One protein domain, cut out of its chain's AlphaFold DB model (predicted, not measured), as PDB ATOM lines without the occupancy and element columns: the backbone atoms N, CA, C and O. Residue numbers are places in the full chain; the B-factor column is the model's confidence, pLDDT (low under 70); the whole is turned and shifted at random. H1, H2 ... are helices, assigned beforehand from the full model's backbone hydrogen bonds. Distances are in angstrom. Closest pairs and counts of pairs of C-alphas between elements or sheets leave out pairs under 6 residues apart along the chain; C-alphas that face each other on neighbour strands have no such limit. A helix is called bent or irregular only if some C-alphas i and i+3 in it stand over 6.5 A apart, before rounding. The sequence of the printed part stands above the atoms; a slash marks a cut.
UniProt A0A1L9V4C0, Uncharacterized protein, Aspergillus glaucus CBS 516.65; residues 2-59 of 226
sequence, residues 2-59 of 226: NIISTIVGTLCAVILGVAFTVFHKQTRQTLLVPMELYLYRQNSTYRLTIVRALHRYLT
ATOM      1  N   ASN A   2     -30.666  34.773  49.347       89.75
ATOM      2  CA  ASN A   2     -31.801  34.069  49.947       89.75
ATOM      3  C   ASN A   2     -32.323  32.989  48.984       89.75
ATOM      4  O   ASN A   2     -32.883  33.322  47.941       89.75
ATOM      5  N   ILE A   3     -32.133  31.716  49.340       90.69
ATOM      6  CA  ILE A   3     -32.504  30.536  48.535       90.69
ATOM      7  C   ILE A   3     -33.987  30.574  48.129       90.69
ATOM      8  O   ILE A   3     -34.335  30.217  47.005       90.69
ATOM      9  N   ILE A   4     -34.852  31.093  49.003       91.19
ATOM     10  CA  ILE A   4     -36.295  31.201  48.759       91.19
ATOM     11  C   ILE A   4     -36.587  32.144  47.581       91.19
ATOM     12  O   ILE A   4     -37.417  31.830  46.732       91.19
ATOM     13  N   SER A   5     -35.868  33.265  47.479       86.31
ATOM     14  CA  SER A   5     -36.061  34.247  46.401       86.31
ATOM     15  C   SER A   5     -35.696  33.670  45.030       86.31
ATOM     16  O   SER A   5     -36.427  33.850  44.057       86.31
ATOM     17  N   THR A   6     -34.610  32.895  44.959       89.06
ATOM     18  CA  THR A   6     -34.199  32.219  43.722       89.06
ATOM     19  C   THR A   6     -35.232  31.180  43.285       89.06
ATOM     20  O   THR A   6     -35.618  31.169  42.120       89.06
ATOM     21  N   ILE A   7     -35.737  30.363  44.215       92.06
ATOM     22  CA  ILE A   7     -36.755  29.341  43.920       92.06
ATOM     23  C   ILE A   7     -38.045  29.985  43.392       92.06
ATOM     24  O   ILE A   7     -38.571  29.548  42.368       92.06
ATOM     25  N   VAL A   8     -38.526  31.049  44.043       92.00
ATOM     26  CA  VAL A   8     -39.734  31.774  43.617       92.00
ATOM     27  C   VAL A   8     -39.538  32.413  42.239       92.00
ATOM     28  O   VAL A   8     -40.409  32.289  41.379       92.00
ATOM     29  N   GLY A   9     -38.381  33.035  41.988       90.50
ATOM     30  CA  GLY A   9     -38.060  33.628  40.688       90.50
ATOM     31  C   GLY A   9     -38.060  32.605  39.550       90.50
ATOM     32  O   GLY A   9     -38.659  32.844  38.499       90.50
ATOM     33  N   THR A  10     -37.452  31.434  39.766       88.94
ATOM     34  CA  THR A  10     -37.431  30.352  38.771       88.94
ATOM     35  C   THR A  10     -38.831  29.787  38.515       88.94
ATOM     36  O   THR A  10     -39.206  29.609  37.357       88.94
ATOM     37  N   LEU A  11     -39.635  29.561  39.561       90.44
ATOM     38  CA  LEU A  11     -41.017  29.084  39.424       90.44
ATOM     39  C   LEU A  11     -41.889  30.062  38.630       90.44
ATOM     40  O   LEU A  11     -42.585  29.641  37.706       90.44
ATOM     41  N   CYS A  12     -41.805  31.361  38.921       88.44
ATOM     42  CA  CYS A  12     -42.526  32.388  38.169       88.44
ATOM     43  C   CYS A  12     -42.119  32.411  36.690       88.44
ATOM     44  O   CYS A  12     -42.988  32.459  35.822       88.44
ATOM     45  N   ALA A  13     -40.821  32.325  36.383       85.94
ATOM     46  CA  ALA A  13     -40.341  32.297  35.002       85.94
ATOM     47  C   ALA A  13     -40.844  31.061  34.233       85.94
ATOM     48  O   ALA A  13     -41.263  31.182  33.081       85.94
ATOM     49  N   VAL A  14     -40.863  29.886  34.873       89.44
ATOM     50  CA  VAL A  14     -41.392  28.652  34.271       89.44
ATOM     51  C   VAL A  14     -42.898  28.756  34.043       89.44
ATOM     52  O   VAL A  14     -43.359  28.467  32.940       89.44
ATOM     53  N   ILE A  15     -43.668  29.213  35.035       89.19
ATOM     54  CA  ILE A  15     -45.126  29.367  34.914       89.19
ATOM     55  C   ILE A  15     -45.472  30.365  33.809       89.19
ATOM     56  O   ILE A  15     -46.325  30.071  32.977       89.19
ATOM     57  N   LEU A  16     -44.787  31.510  33.747       83.12
ATOM     58  CA  LEU A  16     -44.995  32.503  32.693       83.12
ATOM     59  C   LEU A  16     -44.580  31.971  31.318       83.12
ATOM     60  O   LEU A  16     -45.295  32.194  30.346       83.12
ATOM     61  N   GLY A  17     -43.481  31.219  31.224       82.38
ATOM     62  CA  GLY A  17     -43.066  30.559  29.984       82.38
ATOM     63  C   GLY A  17     -44.085  29.520  29.501       82.38
ATOM     64  O   GLY A  17     -44.427  29.479  28.318       82.38
ATOM     65  N   VAL A  18     -44.639  28.716  30.411       80.75
ATOM     66  CA  VAL A  18     -45.690  27.736  30.101       80.75
ATOM     67  C   VAL A  18     -46.998  28.436  29.733       80.75
ATOM     68  O   VAL A  18     -47.589  28.117  28.707       80.75
ATOM     69  N   ALA A  19     -47.436  29.436  30.497       76.81
ATOM     70  CA  ALA A  19     -48.645  30.200  30.198       76.81
ATOM     71  C   ALA A  19     -48.531  30.923  28.852       76.81
ATOM     72  O   ALA A  19     -49.452  30.855  28.044       76.81
ATOM     73  N   PHE A  20     -47.380  31.537  28.562       76.44
ATOM     74  CA  PHE A  20     -47.104  32.156  27.271       76.44
ATOM     75  C   PHE A  20     -47.133  31.122  26.149       76.44
ATOM     76  O   PHE A  20     -47.799  31.345  25.147       76.44
ATOM     77  N   THR A  21     -46.482  29.967  26.301       74.38
ATOM     78  CA  THR A  21     -46.481  28.923  25.259       74.38
ATOM     79  C   THR A  21     -47.852  28.285  25.049       74.38
ATOM     80  O   THR A  21     -48.209  28.031  23.900       74.38
ATOM     81  N   VAL A  22     -48.641  28.074  26.104       74.00
ATOM     82  CA  VAL A  22     -50.015  27.551  26.032       74.00
ATOM     83  C   VAL A  22     -50.948  28.580  25.409       74.00
ATOM     84  O   VAL A  22     -51.601  28.267  24.415       74.00
ATOM     85  N   PHE A  23     -50.953  29.816  25.914       72.56
ATOM     86  CA  PHE A  23     -51.736  30.916  25.353       72.56
ATOM     87  C   PHE A  23     -51.389  31.112  23.883       72.56
ATOM     88  O   PHE A  23     -52.276  31.142  23.040       72.56
ATOM     89  N   HIS A  24     -50.103  31.137  23.548       66.94
ATOM     90  CA  HIS A  24     -49.615  31.259  22.184       66.94
ATOM     91  C   HIS A  24     -50.016  30.060  21.318       66.94
ATOM     92  O   HIS A  24     -50.498  30.260  20.212       66.94
ATOM     93  N   LYS A  25     -49.910  28.816  21.799       67.50
ATOM     94  CA  LYS A  25     -50.351  27.622  21.054       67.50
ATOM     95  C   LYS A  25     -51.862  27.630  20.802       67.50
ATOM     96  O   LYS A  25     -52.289  27.228  19.725       67.50
ATOM     97  N   GLN A  26     -52.646  28.114  21.764       64.62
ATOM     98  CA  GLN A  26     -54.107  28.117  21.727       64.62
ATOM     99  C   GLN A  26     -54.710  29.353  21.042       64.62
ATOM    100  O   GLN A  26     -55.857  29.292  20.623       64.62
ATOM    101  N   THR A  27     -53.961  30.452  20.885       60.78
ATOM    102  CA  THR A  27     -54.375  31.657  20.131       60.78
ATOM    103  C   THR A  27     -53.789  31.730  18.716       60.78
ATOM    104  O   THR A  27     -54.356  32.415  17.864       60.78
ATOM    105  N   ARG A  28     -52.690  31.005  18.434       59.75
ATOM    106  CA  ARG A  28     -51.945  31.040  17.157       59.75
ATOM    107  C   ARG A  28     -52.809  30.797  15.921       59.75
ATOM    108  O   ARG A  28     -52.668  31.530  14.952       59.75
ATOM    109  N   GLN A  29     -53.690  29.799  15.940       60.19
ATOM    110  CA  GLN A  29     -54.567  29.513  14.794       60.19
ATOM    111  C   GLN A  29     -55.881  30.304  14.853       60.19
ATOM    112  O   GLN A  29     -56.460  30.645  13.825       60.19
ATOM    113  N   THR A  30     -56.332  30.641  16.057       68.25
ATOM    114  CA  THR A  30     -57.682  31.147  16.332       68.25
ATOM    115  C   THR A  30     -57.843  32.629  16.017       68.25
ATOM    116  O   THR A  30     -58.943  33.042  15.674       68.25
ATOM    117  N   LEU A  31     -56.774  33.433  16.107       82.19
ATOM    118  CA  LEU A  31     -56.846  34.880  15.850       82.19
ATOM    119  C   LEU A  31     -56.277  35.291  14.491       82.19
ATOM    120  O   LEU A  31     -56.825  36.182  13.844       82.19
ATOM    121  N   LEU A  32     -55.201  34.643  14.037       86.00
ATOM    122  CA  LEU A  32     -54.529  35.039  12.797       86.00
ATOM    123  C   LEU A  32     -55.355  34.696  11.552       86.00
ATOM    124  O   LEU A  32     -55.440  35.522  10.649       86.00
ATOM    125  N   VAL A  33     -56.028  33.539  11.521       84.69
ATOM    126  CA  VAL A  33     -56.878  33.152  10.379       84.69
ATOM    127  C   VAL A  33     -58.060  34.117  10.189       84.69
ATOM    128  O   VAL A  33     -58.205  34.645   9.083       84.69
ATOM    129  N   PRO A  34     -58.878  34.436  11.216       87.38
ATOM    130  CA  PRO A  34     -59.933  35.440  11.061       87.38
ATOM    131  C   PRO A  34     -59.402  36.825  10.688       87.38
ATOM    132  O   PRO A  34     -60.044  37.533   9.914       87.38
ATOM    133  N   MET A  35     -58.227  37.208  11.200       89.56
ATOM    134  CA  MET A  35     -57.603  38.490  10.875       89.56
ATOM    135  C   MET A  35     -57.155  38.555   9.410       89.56
ATOM    136  O   MET A  35     -57.403  39.568   8.758       89.56
ATOM    137  N   GLU A  36     -56.560  37.489   8.863       90.38
ATOM    138  CA  GLU A  36     -56.250  37.398   7.430       90.38
ATOM    139  C   GLU A  36     -57.515  37.532   6.581       90.38
ATOM    140  O   GLU A  36     -57.562  38.381   5.693       90.38
ATOM    141  N   LEU A  37     -58.565  36.765   6.897       86.75
ATOM    142  CA  LEU A  37     -59.833  36.811   6.162       86.75
ATOM    143  C   LEU A  37     -60.485  38.198   6.221       86.75
ATOM    144  O   LEU A  37     -61.011  38.682   5.218       86.75
ATOM    145  N   TYR A  38     -60.440  38.857   7.380       91.62
ATOM    146  CA  TYR A  38     -60.931  40.223   7.534       91.62
ATOM    147  C   TYR A  38     -60.133  41.205   6.670       91.62
ATOM    148  O   TYR A  38     -60.721  41.963   5.901       91.62
ATOM    149  N   LEU A  39     -58.800  41.177   6.751       90.75
ATOM    150  CA  LEU A  39     -57.934  42.082   5.989       90.75
ATOM    151  C   LEU A  39     -58.033  41.853   4.477       90.75
ATOM    152  O   LEU A  39     -57.992  42.827   3.724       90.75
ATOM    153  N   TYR A  40     -58.207  40.601   4.044       88.00
ATOM    154  CA  TYR A  40     -58.498  40.252   2.656       88.00
ATOM    155  C   TYR A  40     -59.810  40.887   2.185       88.00
ATOM    156  O   TYR A  40     -59.822  41.591   1.178       88.00
ATOM    157  N   ARG A  41     -60.899  40.740   2.954       90.06
ATOM    158  CA  ARG A  41     -62.201  41.361   2.635       90.06
ATOM    159  C   ARG A  41     -62.147  42.889   2.595       90.06
ATOM    160  O   ARG A  41     -62.874  43.497   1.823       90.06
ATOM    161  N   GLN A  42     -61.289  43.502   3.408       94.44
ATOM    162  CA  GLN A  42     -61.052  44.950   3.410       94.44
ATOM    163  C   GLN A  42     -60.080  45.411   2.309       94.44
ATOM    164  O   GLN A  42     -59.721  46.585   2.270       94.44
ATOM    165  N   ASN A  43     -59.607  44.503   1.446       90.50
ATOM    166  CA  ASN A  43     -58.615  44.768   0.404       90.50
ATOM    167  C   ASN A  43     -57.333  45.452   0.937       90.50
ATOM    168  O   ASN A  43     -56.715  46.290   0.280       90.50
ATOM    169  N   SER A  44     -56.930  45.126   2.172       92.94
ATOM    170  CA  SER A  44     -55.783  45.745   2.845       92.94
ATOM    171  C   SER A  44     -54.495  44.953   2.590       92.94
ATOM    172  O   SER A  44     -53.938  44.324   3.494       92.94
ATOM    173  N   THR A  45     -54.000  44.979   1.349       89.94
ATOM    174  CA  THR A  45     -52.897  44.122   0.862       89.94
ATOM    175  C   THR A  45     -51.623  44.208   1.708       89.94
ATOM    176  O   THR A  45     -51.003  43.184   2.006       89.94
ATOM    177  N   TYR A  46     -51.242  45.412   2.148       91.06
ATOM    178  CA  TYR A  46     -50.043  45.615   2.970       91.06
ATOM    179  C   TYR A  46     -50.164  44.930   4.340       91.06
ATOM    180  O   TYR A  46     -49.303  44.141   4.728       91.06
ATOM    181  N   ARG A  47     -51.269  45.175   5.057       91.88
ATOM    182  CA  ARG A  47     -51.508  44.572   6.378       91.88
ATOM    183  C   ARG A  47     -51.673  43.061   6.267       91.88
ATOM    184  O   ARG A  47     -51.118  42.332   7.083       91.88
ATOM    185  N   LEU A  48     -52.373  42.594   5.232       90.00
ATOM    186  CA  LEU A  48     -52.522  41.170   4.938       90.00
ATOM    187  C   LEU A  48     -51.158  40.495   4.743       90.00
ATOM    188  O   LEU A  48     -50.920  39.426   5.300       90.00
ATOM    189  N   THR A  49     -50.238  41.138   4.018       89.75
ATOM    190  CA  THR A  49     -48.869  40.634   3.820       89.75
ATOM    191  C   THR A  49     -48.121  40.473   5.145       89.75
ATOM    192  O   THR A  49     -47.503  39.433   5.373       89.75
ATOM    193  N   ILE A  50     -48.217  41.454   6.049       90.50
ATOM    194  CA  ILE A  50     -47.581  41.387   7.374       90.50
ATOM    195  C   ILE A  50     -48.174  40.250   8.211       90.50
ATOM    196  O   ILE A  50     -47.427  39.436   8.757       90.50
ATOM    197  N   VAL A  51     -49.506  40.170   8.297       90.81
ATOM    198  CA  VAL A  51     -50.187  39.130   9.085       90.81
ATOM    199  C   VAL A  51     -49.838  37.741   8.555       90.81
ATOM    200  O   VAL A  51     -49.514  36.858   9.344       90.81
ATOM    201  N   ARG A  52     -49.788  37.561   7.231       90.75
ATOM    202  CA  ARG A  52     -49.348  36.309   6.604       90.75
ATOM    203  C   ARG A  52     -47.908  35.958   6.922       90.75
ATOM    204  O   ARG A  52     -47.629  34.803   7.233       90.75
ATOM    205  N   ALA A  53     -46.991  36.920   6.844       90.19
ATOM    206  CA  ALA A  53     -45.590  36.686   7.175       90.19
ATOM    207  C   ALA A  53     -45.444  36.222   8.633       90.19
ATOM    208  O   ALA A  53     -44.772  35.222   8.898       90.19
ATOM    209  N   LEU A  54     -46.148  36.883   9.558       88.88
ATOM    210  CA  LEU A  54     -46.187  36.495  10.965       88.88
ATOM    211  C   LEU A  54     -46.806  35.104  11.151       88.88
ATOM    212  O   LEU A  54     -46.222  34.255  11.821       88.88
ATOM    213  N   HIS A  55     -47.946  34.829  10.521       89.56
ATOM    214  CA  HIS A  55     -48.608  33.532  10.614       89.56
ATOM    215  C   HIS A  55     -47.718  32.406  10.073       89.56
ATOM    216  O   HIS A  55     -47.579  31.374  10.729       89.56
ATOM    217  N   ARG A  56     -47.023  32.607   8.945       91.00
ATOM    218  CA  ARG A  56     -46.049  31.636   8.412       91.00
ATOM    219  C   ARG A  56     -44.879  31.412   9.358       91.00
ATOM    220  O   ARG A  56     -44.489  30.264   9.551       91.00
ATOM    221  N   TYR A  57     -44.333  32.479   9.941       89.62
ATOM    222  CA  TYR A  57     -43.243  32.393  10.914       89.62
ATOM    223  C   TYR A  57     -43.657  31.603  12.163       89.62
ATOM    224  O   TYR A  57     -42.890  30.794  12.679       89.62
ATOM    225  N   LEU A  58     -44.897  31.791  12.618       87.44
ATOM    226  CA  LEU A  58     -45.446  31.113  13.790       87.44
ATOM    227  C   LEU A  58     -46.002  29.707  13.499       87.44
ATOM    228  O   LEU A  58     -46.317  28.984  14.447       87.44
ATOM    229  N   THR A  59     -46.110  29.305  12.227       87.56
ATOM    230  CA  THR A  59     -46.637  27.990  11.826       87.56
ATOM    231  C   THR A  59     -45.675  26.875  12.266       87.56
ATOM    232  O   THR A  59     -44.510  26.880  11.859       87.56
TER     233      THR A  59
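Overview. This is residues 2 to 59 of the 226 residues of an uncharacterized protein of Aspergillus glaucus CBS 516.65 (UniProt A0A1L9V4C0). Picture one long bent helix, H1, whose far arm H1b is folded over by H2 into a short helical hairpin, a small head; residues 2 to 23 stick out from it as a long arm. The printed part has 58 residues with two named helices, H1 then H2, and no named strand: all helix. It is extended, with a radius of gyration of the C-alphas of 17.6 A and spans of 57 by 18 by 17 A.

Along the chain. Find C-alpha 3 at (-32.504, 30.536, 48.535), where H1, residues 3 to 41, begins. By its hydrogen bonds it was assigned as one helix, but it is bent: C-alphas 26 and 29 are 7.1 A apart. Arm H1a, residues 3 to 26, measures 34.5 A; arm H1b, residues 29 to 41, 18.6 A. H2, residues 45 to 58, runs 19.8 A to C-alpha 58 at (-45.446, 31.113, 13.790).

Arrangement. H1a and H1b stand at a steep tilt of 45 degrees. Look at Leu 39 and Leu 48: their C-alphas, 5.6 A apart, are the closest where H1b and H2 touch. This hairpin has a shallow tilt of 18 degrees, opposite ways. H1a and H2 are apart. Every O i to N i+4 pair is within hydrogen-bond range in H1a and H2, and 7 of 9 in H1b.

Size, cuts and confidence. The C-alphas of Asn 2 and Asn 43 are the two farthest apart, at 57.3 A. The printed part has no cut, and the link from H1 to H2 is tight. Look for low confidence at residues 24 to 30, under 70; the mean pLDDT of the printed part is 84.8.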